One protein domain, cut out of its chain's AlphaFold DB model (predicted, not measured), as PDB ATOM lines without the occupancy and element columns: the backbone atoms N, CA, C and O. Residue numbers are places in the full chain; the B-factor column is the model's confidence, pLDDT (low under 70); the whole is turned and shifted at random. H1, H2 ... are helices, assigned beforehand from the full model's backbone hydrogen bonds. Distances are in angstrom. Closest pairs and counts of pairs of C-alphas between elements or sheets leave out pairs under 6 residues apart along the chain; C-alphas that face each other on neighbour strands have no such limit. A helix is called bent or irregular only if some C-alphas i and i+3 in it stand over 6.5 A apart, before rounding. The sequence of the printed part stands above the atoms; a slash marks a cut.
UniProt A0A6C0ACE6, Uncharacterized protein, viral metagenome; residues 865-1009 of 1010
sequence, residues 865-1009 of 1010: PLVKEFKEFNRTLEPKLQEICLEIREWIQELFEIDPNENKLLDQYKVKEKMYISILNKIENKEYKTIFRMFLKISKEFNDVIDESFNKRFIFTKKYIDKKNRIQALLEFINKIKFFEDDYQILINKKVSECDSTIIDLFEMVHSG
ATOM      1  N   PRO A 865     207.740 226.284 228.374       92.25
ATOM      2  CA  PRO A 865     206.563 226.899 227.748       92.25
ATOM      3  C   PRO A 865     206.401 226.540 226.266       92.25
ATOM      4  O   PRO A 865     205.356 226.028 225.869       92.25
ATOM      5  N   LEU A 866     207.467 226.677 225.469       91.94
ATOM      6  CA  LEU A 866     207.444 226.371 224.035       91.94
ATOM      7  C   LEU A 866     207.130 224.893 223.736       91.94
ATOM      8  O   LEU A 866     206.458 224.593 222.753       91.94
ATOM      9  N   VAL A 867     207.580 223.954 224.578       94.62
ATOM     10  CA  VAL A 867     207.285 222.517 224.404       94.62
ATOM     11  C   VAL A 867     205.808 222.246 224.678       94.62
ATOM     12  O   VAL A 867     205.177 221.484 223.943       94.62
ATOM     13  N   LYS A 868     205.243 222.897 225.704       93.44
ATOM     14  CA  LYS A 868     203.810 222.849 226.006       93.44
ATOM     15  C   LYS A 868     202.989 223.416 224.849       93.44
ATOM     16  O   LYS A 868     202.150 222.707 224.302       93.44
ATOM     17  N   GLU A 869     203.270 224.657 224.451       90.44
ATOM     18  CA  GLU A 869     202.580 225.365 223.367       90.44
ATOM     19  C   GLU A 869     202.647 224.590 222.051       90.44
ATOM     20  O   GLU A 869     201.618 224.376 221.411       90.44
ATOM     21  N   PHE A 870     203.831 224.101 221.667       91.50
ATOM     22  CA  PHE A 870     204.005 223.355 220.424       91.50
ATOM     23  C   PHE A 870     203.222 222.036 220.421       91.50
ATOM     24  O   PHE A 870     202.579 221.693 219.428       91.50
ATOM     25  N   LYS A 871     203.217 221.296 221.538       93.25
ATOM     26  CA  LYS A 871     202.458 220.041 221.648       93.25
ATOM     27  C   LYS A 871     200.950 220.269 221.750       93.25
ATOM     28  O   LYS A 871     200.192 219.508 221.153       93.25
ATOM     29  N   GLU A 872     200.497 221.293 222.470       91.62
ATOM     30  CA  GLU A 872     199.078 221.662 222.572       91.62
ATOM     31  C   GLU A 872     198.534 222.166 221.225       91.62
ATOM     32  O   GLU A 872     197.449 221.760 220.790       91.62
ATOM     33  N   PHE A 873     199.336 222.952 220.500       90.50
ATOM     34  CA  PHE A 873     199.088 223.287 219.103       90.50
ATOM     35  C   PHE A 873     198.970 222.015 218.263       90.50
ATOM     36  O   PHE A 873     197.889 221.756 217.745       90.50
ATOM     37  N   ASN A 874     200.007 221.170 218.195       90.81
ATOM     38  CA  ASN A 874     200.021 219.997 217.313       90.81
ATOM     39  C   ASN A 874     198.874 219.006 217.602       90.81
ATOM     40  O   ASN A 874     198.262 218.493 216.669       90.81
ATOM     41  N   ARG A 875     198.513 218.791 218.879       92.94
ATOM     42  CA  ARG A 875     197.349 217.972 219.282       92.94
ATOM     43  C   ARG A 875     196.011 218.546 218.823       92.94
ATOM     44  O   ARG A 875     195.115 217.784 218.481       92.94
ATOM     45  N   THR A 876     195.851 219.869 218.849       93.44
ATOM     46  CA  THR A 876     194.598 220.523 218.430       93.44
ATOM     47  C   THR A 876     194.582 220.893 216.947       93.44
ATOM     48  O   THR A 876     193.553 221.334 216.442       93.44
ATOM     49  N   LEU A 877     195.700 220.720 216.238       92.00
ATOM     50  CA  LEU A 877     195.888 221.237 214.888       92.00
ATOM     51  C   LEU A 877     195.107 220.465 213.828       92.00
ATOM     52  O   LEU A 877     194.469 221.086 212.983       92.00
ATOM     53  N   GLU A 878     195.140 219.134 213.873       94.38
ATOM     54  CA  GLU A 878     194.422 218.284 212.919       94.38
ATOM     55  C   GLU A 878     192.915 218.600 212.845       94.38
ATOM     56  O   GLU A 878     192.472 218.966 211.754       94.38
ATOM     57  N   PRO A 879     192.131 218.551 213.946       95.06
ATOM     58  CA  PRO A 879     190.704 218.858 213.881       95.06
ATOM     59  C   PRO A 879     190.451 220.313 213.470       95.06
ATOM     60  O   PRO A 879     189.590 220.561 212.632       95.06
ATOM     61  N   LYS A 880     191.257 221.279 213.943       94.44
ATOM     62  CA  LYS A 880     191.137 222.687 213.520       94.44
ATOM     63  C   LYS A 880     191.340 222.862 212.013       94.44
ATOM     64  O   LYS A 880     190.610 223.627 211.389       94.44
ATOM     65  N   LEU A 881     192.315 222.171 211.417       93.31
ATOM     66  CA  LEU A 881     192.564 222.220 209.976       93.31
ATOM     67  C   LEU A 881     191.504 221.451 209.181       93.31
ATOM     68  O   LEU A 881     191.135 221.914 208.105       93.31
ATOM     69  N   GLN A 882     190.986 220.335 209.700       93.88
ATOM     70  CA  GLN A 882     189.854 219.618 209.104       93.88
ATOM     71  C   GLN A 882     188.589 220.490 209.104       93.88
ATOM     72  O   GLN A 882     187.979 220.634 208.052       93.88
ATOM     73  N   GLU A 883     188.253 221.151 210.217       94.38
ATOM     74  CA  GLU A 883     187.137 222.103 210.315       94.38
ATOM     75  C   GLU A 883     187.284 223.297 209.362       94.38
ATOM     76  O   GLU A 883     186.341 223.640 208.657       94.38
ATOM     77  N   ILE A 884     188.464 223.929 209.309       92.12
ATOM     78  CA  ILE A 884     188.730 225.037 208.375       92.12
ATOM     79  C   ILE A 884     188.587 224.562 206.926       92.12
ATOM     80  O   ILE A 884     188.033 225.275 206.093       92.12
ATOM     81  N   CYS A 885     189.084 223.364 206.612       91.50
ATOM     82  CA  CYS A 885     188.965 222.823 205.264       91.50
ATOM     83  C   CYS A 885     187.523 222.438 204.919       91.50
ATOM     84  O   CYS A 885     187.126 222.618 203.771       91.50
ATOM     85  N   LEU A 886     186.749 221.958 205.895       91.25
ATOM     86  CA  LEU A 886     185.333 221.656 205.737       91.25
ATOM     87  C   LEU A 886     184.529 222.933 205.477       91.25
ATOM     88  O   LEU A 886     183.893 222.997 204.436       91.25
ATOM     89  N   GLU A 887     184.654 223.980 206.299       90.81
ATOM     90  CA  GLU A 887     183.941 225.254 206.077       90.81
ATOM     91  C   GLU A 887     184.281 225.888 204.717       90.81
ATOM     92  O   GLU A 887     183.402 226.400 204.026       90.81
ATOM     93  N   ILE A 888     185.546 225.822 204.283       88.00
ATOM     94  CA  ILE A 888     185.949 226.306 202.952       88.00
ATOM     95  C   ILE A 888     185.367 225.412 201.842       88.00
ATOM     96  O   ILE A 888     185.028 225.920 200.774       88.00
ATOM     97  N   ARG A 889     185.243 224.094 202.054       85.94
ATOM     98  CA  ARG A 889     184.664 223.154 201.079       85.94
ATOM     99  C   ARG A 889     183.142 223.312 200.992       85.94
ATOM    100  O   ARG A 889     182.634 223.386 199.881       85.94
ATOM    101  N   GLU A 890     182.458 223.459 202.123       87.12
ATOM    102  CA  GLU A 890     181.024 223.753 202.236       87.12
ATOM    103  C   GLU A 890     180.687 225.080 201.549       87.12
ATOM    104  O   GLU A 890     179.869 225.086 200.639       87.12
ATOM    105  N   TRP A 891     181.403 226.169 201.849       85.06
ATOM    106  CA  TRP A 891     181.214 227.461 201.171       85.06
ATOM    107  C   TRP A 891     181.436 227.377 199.650       85.06
ATOM    108  O   TRP A 891     180.712 227.985 198.864       85.06
ATOM    109  N   ILE A 892     182.420 226.587 199.199       80.12
ATOM    110  CA  ILE A 892     182.640 226.326 197.767       80.12
ATOM    111  C   ILE A 892     181.496 225.492 197.159       80.12
ATOM    112  O   ILE A 892     181.172 225.694 195.992       80.12
ATOM    113  N   GLN A 893     180.876 224.584 197.918       80.31
ATOM    114  CA  GLN A 893     179.717 223.799 197.478       80.31
ATOM    115  C   GLN A 893     178.433 224.639 197.437       80.31
ATOM    116  O   GLN A 893     177.723 224.562 196.440       80.31
ATOM    117  N   GLU A 894     178.189 225.512 198.418       82.31
ATOM    118  CA  GLU A 894     177.091 226.494 198.390       82.31
ATOM    119  C   GLU A 894     177.152 227.349 197.112       82.31
ATOM    120  O   GLU A 894     176.140 227.540 196.441       82.31
ATOM    121  N   LEU A 895     178.350 227.789 196.698       72.81
ATOM    122  CA  LEU A 895     178.542 228.501 195.425       72.81
ATOM    123  C   LEU A 895     178.239 227.669 194.166       72.81
ATOM    124  O   LEU A 895     178.080 228.253 193.094       72.81
ATOM    125  N   PHE A 896     178.192 226.340 194.256       69.12
ATOM    126  CA  PHE A 896     177.828 225.449 193.148       69.12
ATOM    127  C   PHE A 896     176.349 225.035 193.177       69.12
ATOM    128  O   PHE A 896     175.850 224.530 192.173       69.12
ATOM    129  N   GLU A 897     175.660 225.253 194.299       72.62
ATOM    130  CA  GLU A 897     174.215 225.038 194.455       72.62
ATOM    131  C   GLU A 897     173.388 226.296 194.121       72.62
ATOM    132  O   GLU A 897     172.176 226.203 193.927       72.62
ATOM    133  N   ILE A 898     174.034 227.462 193.971       66.19
ATOM    134  CA  ILE A 898     173.437 228.640 193.321       66.19
ATOM    135  C   ILE A 898     173.108 228.291 191.862       66.19
ATOM    136  O   ILE A 898     173.995 227.926 191.087       66.19
ATOM    137  N   ASP A 899     171.840 228.452 191.474       65.31
ATOM    138  CA  ASP A 899     171.384 228.304 190.088       65.31
ATOM    139  C   ASP A 899     172.205 229.237 189.168       65.31
ATOM    140  O   ASP A 899     172.234 230.443 189.419       65.31
ATOM    141  N   PRO A 900     172.844 228.741 188.086       60.53
ATOM    142  CA  PRO A 900     173.585 229.578 187.139       60.53
ATOM    143  C   PRO A 900     172.791 230.758 186.548       60.53
ATOM    144  O   PRO A 900     173.404 231.723 186.078       60.53
ATOM    145  N   ASN A 901     171.453 230.689 186.566       62.47
ATOM    146  CA  ASN A 901     170.541 231.753 186.140       62.47
ATOM    147  C   ASN A 901     170.322 232.841 187.215       62.47
ATOM    148  O   ASN A 901     169.885 233.947 186.890       62.47
ATOM    149  N   GLU A 902     170.626 232.571 188.488       62.31
ATOM    150  CA  GLU A 902     170.624 233.579 189.546       62.31
ATOM    151  C   GLU A 902     171.951 234.357 189.552       62.31
ATOM    152  O   GLU A 902     172.984 233.878 190.019       62.31
ATOM    153  N   ASN A 903     171.909 235.632 189.150       60.16
ATOM    154  CA  ASN A 903     173.067 236.543 189.156       60.16
ATOM    155  C   ASN A 903     173.700 236.811 190.545       60.16
ATOM    156  O   ASN A 903     174.645 237.593 190.636       60.16
ATOM    157  N   LYS A 904     173.272 236.133 191.621       63.22
ATOM    158  CA  LYS A 904     173.852 236.235 192.974       63.22
ATOM    159  C   LYS A 904     175.380 236.140 192.963       63.22
ATOM    160  O   LYS A 904     176.036 236.926 193.637       63.22
ATOM    161  N   LEU A 905     175.966 235.245 192.163       63.00
ATOM    162  CA  LEU A 905     177.427 235.092 192.079       63.00
ATOM    163  C   LEU A 905     178.144 236.313 191.457       63.00
ATOM    164  O   LEU A 905     179.271 236.635 191.840       63.00
ATOM    165  N   LEU A 906     177.476 237.013 190.539       62.31
ATOM    166  CA  LEU A 906     177.910 238.283 189.949       62.31
ATOM    167  C   LEU A 906     177.732 239.445 190.940       62.31
ATOM    168  O   LEU A 906     178.679 240.195 191.182       62.31
ATOM    169  N   ASP A 907     176.553 239.559 191.552       67.44
ATOM    170  CA  ASP A 907     176.154 240.704 192.379       67.44
ATOM    171  C   ASP A 907     176.791 240.693 193.783       67.44
ATOM    172  O   ASP A 907     177.303 241.714 194.254       67.44
ATOM    173  N   GLN A 908     176.811 239.535 194.452       68.81
ATOM    174  CA  GLN A 908     177.302 239.376 195.827       68.81
ATOM    175  C   GLN A 908     178.835 239.432 195.906       68.81
ATOM    176  O   GLN A 908     179.384 240.032 196.832       68.81
ATOM    177  N   TYR A 909     179.525 238.852 194.919       64.50
ATOM    178  CA  TYR A 909     180.989 238.690 194.915       64.50
ATOM    179  C   TYR A 909     181.714 239.533 193.854       64.50
ATOM    180  O   TYR A 909     182.938 239.457 193.739       64.50
ATOM    181  N   LYS A 910     180.982 240.355 193.085       70.25
ATOM    182  CA  LYS A 910     181.511 241.346 192.118       70.25
ATOM    183  C   LYS A 910     182.461 240.745 191.074       70.25
ATOM    184  O   LYS A 910     183.364 241.415 190.560       70.25
ATOM    185  N   VAL A 911     182.260 239.468 190.755       72.50
ATOM    186  CA  VAL A 911     183.056 238.726 189.775       72.50
ATOM    187  C   VAL A 911     182.751 239.270 188.381       72.50
ATOM    188  O   VAL A 911     181.597 239.417 188.004       72.50
ATOM    189  N   LYS A 912     183.776 239.560 187.572       78.94
ATOM    190  CA  LYS A 912     183.551 240.014 186.186       78.94
ATOM    191  C   LYS A 912     182.874 238.906 185.375       78.94
ATOM    192  O   LYS A 912     183.364 237.785 185.374       78.94
ATOM    193  N   GLU A 913     181.845 239.237 184.605       76.69
ATOM    194  CA  GLU A 913     181.054 238.322 183.757       76.69
ATOM    195  C   GLU A 913     181.891 237.270 182.992       76.69
ATOM    196  O   GLU A 913     181.667 236.070 183.132       76.69
ATOM    197  N   LYS A 914     182.940 237.684 182.264       78.12
ATOM    198  CA  LYS A 914     183.847 236.755 181.548       78.12
ATOM    199  C   LYS A 914     184.546 235.736 182.459       78.12
ATOM    200  O   LYS A 914     184.893 234.645 182.017       78.12
ATOM    201  N   MET A 915     184.781 236.097 183.719       75.50
ATOM    202  CA  MET A 915     185.323 235.205 184.741       75.50
ATOM    203  C   MET A 915     184.229 234.335 185.368       75.50
ATOM    204  O   MET A 915     184.508 233.172 185.619       75.50
ATOM    205  N   TYR A 916     183.009 234.850 185.563       76.50
ATOM    206  CA  TYR A 916     181.853 234.053 185.996       76.50
ATOM    207  C   TYR A 916     181.572 232.914 185.004       76.50
ATOM    208  O   TYR A 916     181.569 231.753 185.400       76.50
ATOM    209  N   ILE A 917     181.523 233.208 183.700       79.31
ATOM    210  CA  ILE A 917     181.440 232.196 182.630       79.31
ATOM    211  C   ILE A 917     182.615 231.198 182.715       79.31
ATOM    212  O   ILE A 917     182.421 229.987 182.641       79.31
ATOM    213  N   SER A 918     183.846 231.673 182.948       82.94
ATOM    214  CA  SER A 918     185.012 230.790 183.141       82.94
ATOM    215  C   SER A 918     184.998 230.000 184.459       82.94
ATOM    216  O   SER A 918     185.800 229.072 184.587       82.94
ATOM    217  N   ILE A 919     184.160 230.354 185.435       78.12
ATOM    218  CA  ILE A 919     183.916 229.557 186.639       78.12
ATOM    219  C   ILE A 919     182.853 228.506 186.316       78.12
ATOM    220  O   ILE A 919     183.129 227.330 186.519       78.12
ATOM    221  N   LEU A 920     181.713 228.889 185.729       76.56
ATOM    222  CA  LEU A 920     180.634 227.971 185.329       76.56
ATOM    223  C   LEU A 920     181.149 226.822 184.448       76.56
ATOM    224  O   LEU A 920     180.998 225.656 184.811       76.56
ATOM    225  N   ASN A 921     181.880 227.135 183.373       81.44
ATOM    226  CA  ASN A 921     182.479 226.123 182.493       81.44
ATOM    227  C   ASN A 921     183.439 225.180 183.248       81.44
ATOM    228  O   ASN A 921     183.661 224.044 182.837       81.44
ATOM    229  N   LYS A 922     184.041 225.640 184.351       82.44
ATOM    230  CA  LYS A 922     184.936 224.837 185.197       82.44
ATOM    231  C   LYS A 922     184.191 224.051 186.272       82.44
ATOM    232  O   LYS A 922     184.699 223.010 186.675       82.44
ATOM    233  N   ILE A 923     183.010 224.493 186.705       71.94
ATOM    234  CA  ILE A 923     182.109 223.730 187.583       71.94
ATOM    235  C   ILE A 923     181.599 222.505 186.822       71.94
ATOM    236  O   ILE A 923     181.743 221.384 187.306       71.94
ATOM    237  N   GLU A 924     181.117 222.710 185.595       76.81
ATOM    238  CA  GLU A 924     180.673 221.646 184.684       76.81
ATOM    239  C   GLU A 924     181.781 220.601 184.441       76.81
ATOM    240  O   GLU A 924     181.558 219.398 184.576       76.81
ATOM    241  N   ASN A 925     183.015 221.060 184.200       80.44
ATOM    242  CA  ASN A 925     184.199 220.207 184.032       80.44
ATOM    243  C   ASN A 925     184.852 219.739 185.357       80.44
ATOM    244  O   ASN A 925     185.922 219.129 185.328       80.44
ATOM    245  N   LYS A 926     184.237 220.007 186.520       77.81
ATOM    246  CA  LYS A 926     184.714 219.624 187.870       77.81
ATOM    247  C   LYS A 926     186.157 220.055 188.196       77.81
ATOM    248  O   LYS A 926     186.861 219.436 188.993       77.81
ATOM    249  N   GLU A 927     186.605 221.170 187.624       80.75
ATOM    250  CA  GLU A 927     187.931 221.775 187.804       80.75
ATOM    251  C   GLU A 927     188.071 222.531 189.152       80.75
ATOM    252  O   GLU A 927     188.585 223.652 189.219       80.75
ATOM    253  N   TYR A 928     187.645 221.930 190.267       73.44
ATOM    254  CA  TYR A 928     187.571 222.587 191.583       73.44
ATOM    255  C   TYR A 928     188.889 223.258 192.020       73.44
ATOM    256  O   TYR A 928     188.905 224.394 192.500       73.44
ATOM    257  N   LYS A 929     190.029 222.617 191.729       76.12
ATOM    258  CA  LYS A 929     191.383 223.149 191.974       76.12
ATOM    259  C   LYS A 929     191.688 224.439 191.199       76.12
ATOM    260  O   LYS A 929     192.431 225.288 191.695       76.12
ATOM    261  N   THR A 930     191.136 224.597 189.997       81.12
ATOM    262  CA  THR A 930     191.279 225.815 189.188       81.12
ATOM    263  C   THR A 930     190.318 226.899 189.673       81.12
ATOM    264  O   THR A 930     190.738 228.046 189.813       81.12
ATOM    265  N   ILE A 931     189.078 226.533 190.016       76.06
ATOM    266  CA  ILE A 931     188.061 227.439 190.577       76.06
ATOM    267  C   ILE A 931     188.569 228.092 191.871       76.06
ATOM    268  O   ILE A 931     188.566 229.316 191.989       76.06
ATOM    269  N   PHE A 932     189.114 227.299 192.799       78.00
ATOM    270  CA  PHE A 932     189.751 227.792 194.025       78.00
ATOM    271  C   PHE A 932     190.821 228.853 193.719       78.00
ATOM    272  O   PHE A 932     190.755 229.985 194.191       78.00
ATOM    273  N   ARG A 933     191.763 228.530 192.823       79.75
ATOM    274  CA  ARG A 933     192.837 229.439 192.378       79.75
ATOM    275  C   ARG A 933     192.340 230.696 191.657       79.75
ATOM    276  O   ARG A 933     193.097 231.664 191.567       79.75
ATOM    277  N   MET A 934     191.114 230.684 191.139       79.94
ATOM    278  CA  MET A 934     190.453 231.840 190.541       79.94
ATOM    279  C   MET A 934     189.829 232.742 191.616       79.94
ATOM    280  O   MET A 934     190.135 233.934 191.624       79.94
ATOM    281  N   PHE A 935     189.053 232.196 192.560       74.81
ATOM    282  CA  PHE A 935     188.465 232.979 193.658       74.81
ATOM    283  C   PHE A 935     189.530 233.665 194.525       74.81
ATOM    284  O   PHE A 935     189.430 234.869 194.762       74.81
ATOM    285  N   LEU A 936     190.592 232.944 194.910       71.25
ATOM    286  CA  LEU A 936     191.685 233.464 195.750       71.25
ATOM    287  C   LEU A 936     192.316 234.761 195.236       71.25
ATOM    288  O   LEU A 936     192.736 235.607 196.023       71.25
ATOM    289  N   LYS A 937     192.413 234.908 193.913       75.38
ATOM    290  CA  LYS A 937     193.076 236.050 193.274       75.38
ATOM    291  C   LYS A 937     192.193 237.291 193.163       75.38
ATOM    292  O   LYS A 937     192.727 238.350 192.840       75.38
ATOM    293  N   ILE A 938     190.868 237.152 193.290       68.38
ATOM    294  CA  ILE A 938     189.919 238.145 192.755       68.38
ATOM    295  C   ILE A 938     188.770 238.489 193.715       68.38
ATOM    296  O   ILE A 938     188.381 239.653 193.745       68.38
ATOM    297  N   SER A 939     188.266 237.560 194.536       71.62
ATOM    298  CA  SER A 939     187.281 237.911 195.573       71.62
ATOM    299  C   SER A 939     187.982 238.354 196.858       71.62
ATOM    300  O   SER A 939     188.827 237.641 197.407       71.62
ATOM    301  N   LYS A 940     187.605 239.530 197.368       79.62
ATOM    302  CA  LYS A 940     188.000 239.979 198.710       79.62
ATOM    303  C   LYS A 940     187.243 239.178 199.769       79.62
ATOM    304  O   LYS A 940     187.810 238.815 200.787       79.62
ATOM    305  N   GLU A 941     185.987 238.880 199.478       79.00
ATOM    306  CA  GLU A 941     185.004 238.215 200.319       79.00
ATOM    307  C   GLU A 941     185.430 236.770 200.618       79.00
ATOM    308  O   GLU A 941     185.393 236.353 201.769       79.00
ATOM    309  N   PHE A 942     185.967 236.035 199.636       80.81
ATOM    310  CA  PHE A 942     186.551 234.709 199.879       80.81
ATOM    311  C   PHE A 942     187.804 234.772 200.765       80.81
ATOM    312  O   PHE A 942     187.982 233.968 201.676       80.81
ATOM    313  N   ASN A 943     188.657 235.775 200.544       84.75
ATOM    314  CA  ASN A 943     189.790 236.067 201.422       84.75
ATOM    315  C   ASN A 943     189.333 236.552 202.819       84.75
ATOM    316  O   ASN A 943     190.077 236.421 203.792       84.75
ATOM    317  N   ASP A 944     188.116 237.086 202.945       86.19
ATOM    318  CA  ASP A 944     187.491 237.404 204.225       86.19
ATOM    319  C   ASP A 944     186.995 236.135 204.942       86.19
ATOM    320  O   ASP A 944     187.360 235.959 206.102       86.19
ATOM    321  N   VAL A 945     186.316 235.213 204.244       84.88
ATOM    322  CA  VAL A 945     185.880 233.898 204.764       84.88
ATOM    323  C   VAL A 945     187.062 233.037 205.223       84.88
ATOM    324  O   VAL A 945     187.059 232.545 206.347       84.88
ATOM    325  N   ILE A 946     188.115 232.904 204.407       86.12
ATOM    326  CA  ILE A 946     189.316 232.118 204.753       86.12
ATOM    327  C   ILE A 946     189.986 232.654 206.030       86.12
ATOM    328  O   ILE A 946     190.391 231.882 206.900       86.12
ATOM    329  N   ASP A 947     190.085 233.979 206.163       89.25
ATOM    330  CA  ASP A 947     190.610 234.628 207.366       89.25
ATOM    331  C   ASP A 947     189.668 234.450 208.571       89.25
ATOM    332  O   ASP A 947     190.134 234.267 209.692       89.25
ATOM    333  N   GLU A 948     188.349 234.472 208.378       89.50
ATOM    334  CA  GLU A 948     187.373 234.261 209.450       89.50
ATOM    335  C   GLU A 948     187.390 232.821 209.982       89.50
ATOM    336  O   GLU A 948     187.606 232.633 211.184       89.50
ATOM    337  N   SER A 949     187.283 231.812 209.110       87.94
ATOM    338  CA  SER A 949     187.396 230.391 209.479       87.94
ATOM    339  C   SER A 949     188.701 230.092 210.218       87.94
ATOM    340  O   SER A 949     188.691 229.361 211.214       87.94
ATOM    341  N   PHE A 950     189.814 230.701 209.788       88.50
ATOM    342  CA  PHE A 950     191.112 230.581 210.451       88.50
ATOM    343  C   PHE A 950     191.131 231.251 211.835       88.50
ATOM    344  O   PHE A 950     191.433 230.598 212.836       88.50
ATOM    345  N   ASN A 951     190.751 232.532 211.935       87.62
ATOM    346  CA  ASN A 951     190.727 233.255 213.214       87.62
ATOM    347  C   ASN A 951     189.748 232.627 214.226       87.62
ATOM    348  O   ASN A 951     189.999 232.690 215.425       87.62
ATOM    349  N   LYS A 952     188.671 231.976 213.767       89.69
ATOM    350  CA  LYS A 952     187.720 231.226 214.607       89.69
ATOM    351  C   LYS A 952     188.375 230.042 215.345       89.69
ATOM    352  O   LYS A 952     187.917 229.690 216.427       89.69
ATOM    353  N   ARG A 953     189.464 229.459 214.813       90.56
ATOM    354  CA  ARG A 953     190.228 228.349 215.443       90.56
ATOM    355  C   ARG A 953     191.541 228.802 216.082       90.56
ATOM    356  O   ARG A 953     192.036 228.145 217.000       90.56
ATOM    357  N   PHE A 954     192.093 229.918 215.613       84.69
ATOM    358  CA  PHE A 954     193.370 230.482 216.050       84.69
ATOM    359  C   PHE A 954     193.193 231.934 216.518       84.69
ATOM    360  O   PHE A 954     193.833 232.845 215.997       84.69
ATOM    361  N   ILE A 955     192.318 232.153 217.506       78.12
ATOM    362  CA  ILE A 955     191.826 233.475 217.958       78.12
ATOM    363  C   ILE A 955     192.944 234.518 218.143       78.12
ATOM    364  O   ILE A 955     192.807 235.659 217.695       78.12
ATOM    365  N   PHE A 956     194.076 234.126 218.736       69.06
ATOM    366  CA  PHE A 956     195.230 235.003 218.975       69.06
ATOM    367  C   PHE A 956     195.821 235.603 217.687       69.06
ATOM    368  O   PHE A 956     196.214 236.770 217.666       69.06
ATOM    369  N   THR A 957     195.807 234.856 216.580       71.50
ATOM    370  CA  THR A 957     196.419 235.266 215.303       71.50
ATOM    371  C   THR A 957     195.802 236.528 214.707       71.50
ATOM    372  O   THR A 957     196.476 237.239 213.955       71.50
ATOM    373  N   LYS A 958     194.557 236.855 215.085       72.94
ATOM    374  CA  LYS A 958     193.831 238.049 214.633       72.94
ATOM    375  C   LYS A 958     194.494 239.358 215.070       72.94
ATOM    376  O   LYS A 958     194.392 240.348 214.349       72.94
ATOM    377  N   LYS A 959     195.143 239.365 216.244       71.19
ATOM    378  CA  LYS A 959     195.723 240.563 216.880       71.19
ATOM    379  C   LYS A 959     197.109 240.923 216.336       71.19
ATOM    380  O   LYS A 959     197.431 242.106 216.272       71.19
ATOM    381  N   TYR A 960     197.912 239.924 215.975       72.19
ATOM    382  CA  TYR A 960     199.365 240.090 215.847       72.19
ATOM    383  C   TYR A 960     199.929 239.802 214.452       72.19
ATOM    384  O   TYR A 960     200.922 240.403 214.050       72.19
ATOM    385  N   ILE A 961     199.278 238.921 213.694       76.75
ATOM    386  CA  ILE A 961     199.653 238.588 212.316       76.75
ATOM    387  C   ILE A 961     198.814 239.465 211.383       76.75
ATOM    388  O   ILE A 961     197.661 239.777 211.691       76.75
ATOM    389  N   ASP A 962     199.333 239.864 210.225       83.88
ATOM    390  CA  ASP A 962     198.491 240.508 209.219       83.88
ATOM    391  C   ASP A 962     197.622 239.487 208.460       83.88
ATOM    392  O   ASP A 962     197.967 238.315 208.285       83.88
ATOM    393  N   LYS A 963     196.474 239.962 207.968       86.94
ATOM    394  CA  LYS A 963     195.495 239.147 207.237       86.94
ATOM    395  C   LYS A 963     196.090 238.436 206.018       86.94
ATOM    396  O   LYS A 963     195.732 237.292 205.749       86.94
ATOM    397  N   LYS A 964     196.984 239.095 205.275       86.50
ATOM    398  CA  LYS A 964     197.537 238.553 204.027       86.50
ATOM    399  C   LYS A 964     198.443 237.357 204.318       86.50
ATOM    400  O   LYS A 964     198.344 236.358 203.613       86.50
ATOM    401  N   ASN A 965     199.276 237.436 205.353       82.19
ATOM    402  CA  ASN A 965     200.150 236.333 205.745       82.19
ATOM    403  C   ASN A 965     199.369 235.145 206.338       82.19
ATOM    404  O   ASN A 965     199.641 234.014 205.937       82.19
ATOM    405  N   ARG A 966     198.336 235.380 207.171       84.94
ATOM    406  CA  ARG A 966     197.438 234.298 207.648       84.94
ATOM    407  C   ARG A 966     196.797 233.526 206.497       84.94
ATOM    408  O   ARG A 966     196.841 232.298 206.480       84.94
ATOM    409  N   ILE A 967     196.243 234.255 205.525       86.00
ATOM    410  CA  ILE A 967     195.702 233.667 204.300       86.00
ATOM    411  C   ILE A 967     196.805 232.880 203.590       86.00
ATOM    412  O   ILE A 967     196.656 231.677 203.415       86.00
ATOM    413  N   GLN A 968     197.925 233.516 203.228       86.25
ATOM    414  CA  GLN A 968     198.998 232.897 202.440       86.25
ATOM    415  C   GLN A 968     199.479 231.559 203.033       86.25
ATOM    416  O   GLN A 968     199.566 230.578 202.295       86.25
ATOM    417  N   ALA A 969     199.710 231.486 204.348       83.88
ATOM    418  CA  ALA A 969     200.113 230.249 205.019       83.88
ATOM    419  C   ALA A 969     199.052 229.137 204.888       83.88
ATOM    420  O   ALA A 969     199.374 228.001 204.529       83.88
ATOM    421  N   LEU A 970     197.773 229.466 205.099       84.94
ATOM    422  CA  LEU A 970     196.667 228.524 204.921       84.94
ATOM    423  C   LEU A 970     196.490 228.106 203.447       84.94
ATOM    424  O   LEU A 970     196.196 226.945 203.170       84.94
ATOM    425  N   LEU A 971     196.741 228.994 202.478       84.31
ATOM    426  CA  LEU A 971     196.712 228.647 201.049       84.31
ATOM    427  C   LEU A 971     197.845 227.698 200.653       84.31
ATOM    428  O   LEU A 971     197.633 226.789 199.846       84.31
ATOM    429  N   GLU A 972     199.042 227.893 201.205       85.50
ATOM    430  CA  GLU A 972     200.180 226.998 200.991       85.50
ATOM    431  C   GLU A 972     199.972 225.632 201.648       85.50
ATOM    432  O   GLU A 972     200.390 224.622 201.080       85.50
ATOM    433  N   PHE A 973     199.259 225.578 202.777       87.31
ATOM    434  CA  PHE A 973     198.779 224.329 203.361       87.31
ATOM    435  C   PHE A 973     197.743 223.635 202.460       87.31
ATOM    436  O   PHE A 973     197.970 222.504 202.020       87.31
ATOM    437  N   ILE A 974     196.653 224.328 202.099       87.00
ATOM    438  CA  ILE A 974     195.552 223.790 201.279       87.00
ATOM    439  C   ILE A 974     196.056 223.262 199.924       87.00
ATOM    440  O   ILE A 974     195.667 222.175 199.495       87.00
ATOM    441  N   ASN A 975     196.992 223.959 199.265       83.44
ATOM    442  CA  ASN A 975     197.582 223.483 198.004       83.44
ATOM    443  C   ASN A 975     198.405 222.182 198.151       83.44
ATOM    444  O   ASN A 975     198.620 221.512 197.137       83.44
ATOM    445  N   LYS A 976     198.863 221.811 199.360       85.31
ATOM    446  CA  LYS A 976     199.688 220.612 199.622       85.31
ATOM    447  C   LYS A 976     198.914 219.413 200.203       85.31
ATOM    448  O   LYS A 976     199.473 218.320 200.199       85.31
ATOM    449  N   ILE A 977     197.666 219.571 200.659       86.69
ATOM    450  CA  ILE A 977     196.804 218.469 201.168       86.69
ATOM    451  C   ILE A 977     195.822 217.901 200.130       86.69
ATOM    452  O   ILE A 977     194.895 217.184 200.484       86.69
ATOM    453  N   LYS A 978     195.977 218.264 198.853       84.12
ATOM    454  CA  LYS A 978     195.072 217.946 197.733       84.12
ATOM    455  C   LYS A 978     193.597 218.391 197.844       84.12
ATOM    456  O   LYS A 978     192.991 218.466 196.789       84.12
ATOM    457  N   PHE A 979     193.062 218.748 199.017       83.31
ATOM    458  CA  PHE A 979     191.783 219.436 199.340       83.31
ATOM    459  C   PHE A 979     190.461 218.969 198.676       83.31
ATOM    460  O   PHE A 979     189.464 218.792 199.367       83.31
ATOM    461  N   PHE A 980     190.424 218.797 197.355       80.25
ATOM    462  CA  PHE A 980     189.267 218.355 196.567       80.25
ATOM    463  C   PHE A 980     189.218 216.840 196.322       80.25
ATOM    464  O   PHE A 980     188.262 216.356 195.726       80.25
ATOM    465  N   GLU A 981     190.233 216.094 196.758       83.62
ATOM    466  CA  GLU A 981     190.197 214.630 196.821       83.62
ATOM    467  C   GLU A 981     189.675 214.210 198.206       83.62
ATOM    468  O   GLU A 981     189.990 214.846 199.213       83.62
ATOM    469  N   ASP A 982     188.858 213.157 198.282       81.12
ATOM    470  CA  ASP A 982     188.198 212.768 199.540       81.12
ATOM    471  C   ASP A 982     189.164 212.165 200.583       81.12
ATOM    472  O   ASP A 982     188.807 212.010 201.748       81.12
ATOM    473  N   ASP A 983     190.425 211.921 200.201       89.00
ATOM    474  CA  ASP A 983     191.525 211.564 201.104       89.00
ATOM    475  C   ASP A 983     192.166 212.775 201.818       89.00
ATOM    476  O   ASP A 983     193.089 212.588 202.616       89.00
ATOM    477  N   TYR A 984     191.691 214.013 201.597       89.25
ATOM    478  CA  TYR A 984     192.329 215.219 202.151       89.25
ATOM    479  C   TYR A 984     192.491 215.180 203.681       89.25
ATOM    480  O   TYR A 984     193.496 215.666 204.198       89.25
ATOM    481  N   GLN A 985     191.557 214.564 204.415       92.50
ATOM    482  CA  GLN A 985     191.639 214.425 205.876       92.50
ATOM    483  C   GLN A 985     192.803 213.520 206.308       92.50
ATOM    484  O   GLN A 985     193.512 213.847 207.260       92.50
ATOM    485  N   ILE A 986     193.063 212.444 205.555       93.25
ATOM    486  CA  ILE A 986     194.215 211.549 205.746       93.25
ATOM    487  C   ILE A 986     195.517 212.306 205.444       93.25
ATOM    488  O   ILE A 986     196.521 212.124 206.131       93.25
ATOM    489  N   LEU A 987     195.507 213.208 204.457       92.38
ATOM    490  CA  LEU A 987     196.658 214.055 204.130       92.38
ATOM    491  C   LEU A 987     196.907 215.163 205.170       92.38
ATOM    492  O   LEU A 987     198.068 215.497 205.412       92.38
ATOM    493  N   ILE A 988     195.864 215.688 205.829       92.75
ATOM    494  CA  ILE A 988     196.004 216.556 207.013       92.75
ATOM    495  C   ILE A 988     196.632 215.759 208.164       92.75
ATOM    496  O   ILE A 988     197.697 216.149 208.645       92.75
ATOM    497  N   ASN A 989     196.031 214.627 208.553       93.50
ATOM    498  CA  ASN A 989     196.520 213.741 209.619       93.50
ATOM    499  C   ASN A 989     198.001 213.374 209.417       93.50
ATOM    500  O   ASN A 989     198.835 213.549 210.311       93.50
ATOM    501  N   LYS A 990     198.357 212.958 208.195       93.88
ATOM    502  CA  LYS A 990     199.733 212.645 207.810       93.88
ATOM    503  C   LYS A 990     200.670 213.845 207.979       93.88
ATOM    504  O   LYS A 990     201.722 213.710 208.593       93.88
ATOM    505  N   LYS A 991     200.307 215.034 207.482       93.44
ATOM    506  CA  LYS A 991     201.172 216.221 207.609       93.44
ATOM    507  C   LYS A 991     201.358 216.682 209.053       93.44
ATOM    508  O   LYS A 991     202.456 217.125 209.386       93.44
ATOM    509  N   VAL A 992     200.325 216.577 209.891       91.00
ATOM    510  CA  VAL A 992     200.390 216.919 211.323       91.00
ATOM    511  C   VAL A 992     201.257 215.910 212.084       91.00
ATOM    512  O   VAL A 992     202.130 216.318 212.845       91.00
ATOM    513  N   SER A 993     201.100 214.608 211.828       89.38
ATOM    514  CA  SER A 993     201.900 213.554 212.477       89.38
ATOM    515  C   SER A 993     203.366 213.501 212.015       89.38
ATOM    516  O   SER A 993     204.249 213.244 212.829       89.38
ATOM    517  N   GLU A 994     203.662 213.807 210.748       91.94
ATOM    518  CA  GLU A 994     205.039 213.927 210.231       91.94
ATOM    519  C   GLU A 994     205.708 215.280 210.571       91.94
ATOM    520  O   GLU A 994     206.918 215.441 210.354       91.94
ATOM    521  N   CYS A 995     204.920 216.246 211.069       89.25
ATOM    522  CA  CYS A 995     205.217 217.682 211.139       89.25
ATOM    523  C   CYS A 995     205.913 218.191 209.864       89.25
ATOM    524  O   CYS A 995     207.086 218.577 209.860       89.25
ATOM    525  N   ASP A 996     205.157 218.154 208.764       92.75
ATOM    526  CA  ASP A 996     205.520 218.709 207.456       92.75
ATOM    527  C   ASP A 996     205.930 220.187 207.549       92.75
ATOM    528  O   ASP A 996     205.500 220.901 208.459       92.75
ATOM    529  N   SER A 997     206.712 220.694 206.588       89.56
ATOM    530  CA  SER A 997     207.181 222.085 206.650       89.56
ATOM    531  C   SER A 997     206.046 223.104 206.745       89.56
ATOM    532  O   SER A 997     206.197 224.056 207.495       89.56
ATOM    533  N   THR A 998     204.867 222.872 206.150       87.81
ATOM    534  CA  THR A 998     203.728 223.793 206.354       87.81
ATOM    535  C   THR A 998     203.198 223.821 207.780       87.81
ATOM    536  O   THR A 998     202.658 224.837 208.190       87.81
ATOM    537  N   ILE A 999     203.316 222.727 208.536       89.88
ATOM    538  CA  ILE A 999     202.921 222.688 209.951       89.88
ATOM    539  C   ILE A 999     203.915 223.497 210.792       89.88
ATOM    540  O   ILE A 999     203.516 224.243 211.683       89.88
ATOM    541  N   ILE A1000     205.201 223.399 210.447       89.25
ATOM    542  CA  ILE A1000     206.291 224.175 211.049       89.25
ATOM    543  C   ILE A1000     206.138 225.671 210.736       89.25
ATOM    544  O   ILE A1000     206.210 226.494 211.645       89.25
ATOM    545  N   ASP A1001     205.889 226.017 209.472       87.62
ATOM    546  CA  ASP A1001     205.657 227.390 209.012       87.62
ATOM    547  C   ASP A1001     204.395 227.986 209.662       87.62
ATOM    548  O   ASP A1001     204.396 229.142 210.080       87.62
ATOM    549  N   LEU A1002     203.331 227.188 209.811       85.38
ATOM    550  CA  LEU A1002     202.095 227.616 210.464       85.38
ATOM    551  C   LEU A1002     202.277 227.836 211.972       85.38
ATOM    552  O   LEU A1002     201.747 228.814 212.496       85.38
ATOM    553  N   PHE A1003     203.034 226.978 212.669       87.19
ATOM    554  CA  PHE A1003     203.367 227.225 214.074       87.19
ATOM    555  C   PHE A1003     204.254 228.460 214.231       87.19
ATOM    556  O   PHE A1003     203.961 229.284 215.089       87.19
ATOM    557  N   GLU A1004     205.292 228.630 213.401       87.44
ATOM    558  CA  GLU A1004     206.134 229.835 213.422       87.44
ATOM    559  C   GLU A1004     205.278 231.096 213.296       87.44
ATOM    560  O   GLU A1004     205.426 232.030 214.078       87.44
ATOM    561  N   MET A1005     204.345 231.102 212.344       82.06
ATOM    562  CA  MET A1005     203.431 232.214 212.123       82.06
ATOM    563  C   MET A1005     202.555 232.485 213.363       82.06
ATOM    564  O   MET A1005     202.384 233.638 213.742       82.06
ATOM    565  N   VAL A1006     202.035 231.444 214.025       77.81
ATOM    566  CA  VAL A1006     201.218 231.570 215.249       77.81
ATOM    567  C   VAL A1006     202.045 232.053 216.445       77.81
ATOM    568  O   VAL A1006     201.630 232.994 217.114       77.81
ATOM    569  N   HIS A1007     203.203 231.441 216.701       80.25
ATOM    570  CA  HIS A1007     204.055 231.709 217.864       80.25
ATOM    571  C   HIS A1007     204.831 233.028 217.740       80.25
ATOM    572  O   HIS A1007     204.963 233.736 218.726       80.25
ATOM    573  N   SER A1008     205.250 233.440 216.536       73.44
ATOM    574  CA  SER A1008     205.810 234.791 216.310       73.44
ATOM    575  C   SER A1008     204.785 235.921 216.478       73.44
ATOM    576  O   SER A1008     205.152 237.097 216.450       73.44
ATOM    577  N   GLY A1009     203.506 235.572 216.654       59.62
ATOM    578  CA  GLY A1009     202.460 236.486 217.079       59.62
ATOM    579  C   GLY A1009     202.143 236.459 218.578       59.62
ATOM    580  O   GLY A1009     201.351 237.293 218.985       59.62
TER     581      GLY A1009
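Overview. This is residues 865 to 1009 of the 1010 residues of an uncharacterized protein of viral metagenome (UniProt A0A6C0ACE6). One long, bent helix, H1, runs along most of an elongated body; H5 and H8 pack lengthwise on its arm H1b, and H3, H4, H7 and H9 form a row roughly crosswise to that arm. Small H2 lies at one end. The printed part has 145 residues with nine named helices, H1 to H9 in chain order, and no named strand: all helix. It is compact, radius of gyration of the C-alphas 16.4 A, and spans 55 by 32 by 19 A.

Arrangement. H1, residues 865 to 897, assigned as one helix by its hydrogen bonds, is bent: C-alphas 875 and 878 are 7.0 A apart, and arms H1a, 865 to 875, and H1b, 878 to 897, stand at a steep tilt of 44 degrees. H2, 904 to 909, and H3, 913 to 924, only just touch, with 3 pairs of C-alphas within 8 A, closest Leu 906 and Glu 913, 6.9 A. H3 and H4, 928 to 938, form a hairpin, closest C-alphas Ile 919 and Ile 931, 6.1 A. The hub H5, 940 to 953, touches H4 only at the corner, and H1b's residues 880 to 888, closest C-alphas Ile 884 and Ser 949, 5.6 A. H6, 957 to 960, is close to H5 but not clearly touching, closest C-alphas 5.9 A apart. H7, 963 to 974, touches H5 at 80 degrees, about perpendicular, closest C-alphas Asp 947 and Ile 967, 6.0 A. H8, 984 to 993, touches H1b's residues 878 to 882, closest C-alphas Glu 878 and Asn 989, 6.0 A. H9, 997 to 1007, touches H7, closest C-alphas Phe 973 and Thr 998, 5.8 A. Every O i to N i+4 pair is within hydrogen-bond range in H1a, H7, H8 and H9; H1b has 15 of 16, H2 1 of 2, H3 7 of 8, H4 5 of 7, H5 9 of 10.

Along the chain. H1a starts at C-alpha 865 (206.563, 226.899, 227.748); H1b measures 28.2 A and H5 20.5 A. H9 ends at C-alpha 1007 (204.055, 231.709, 217.864).

Size, cuts and confidence. The farthest C-alphas, Pro 865 and Asn 901, are 55.2 A apart. The printed part has no cut and no long link. Residues 896, 898 to 909, 938, 956 and 1009 have pLDDT under 70.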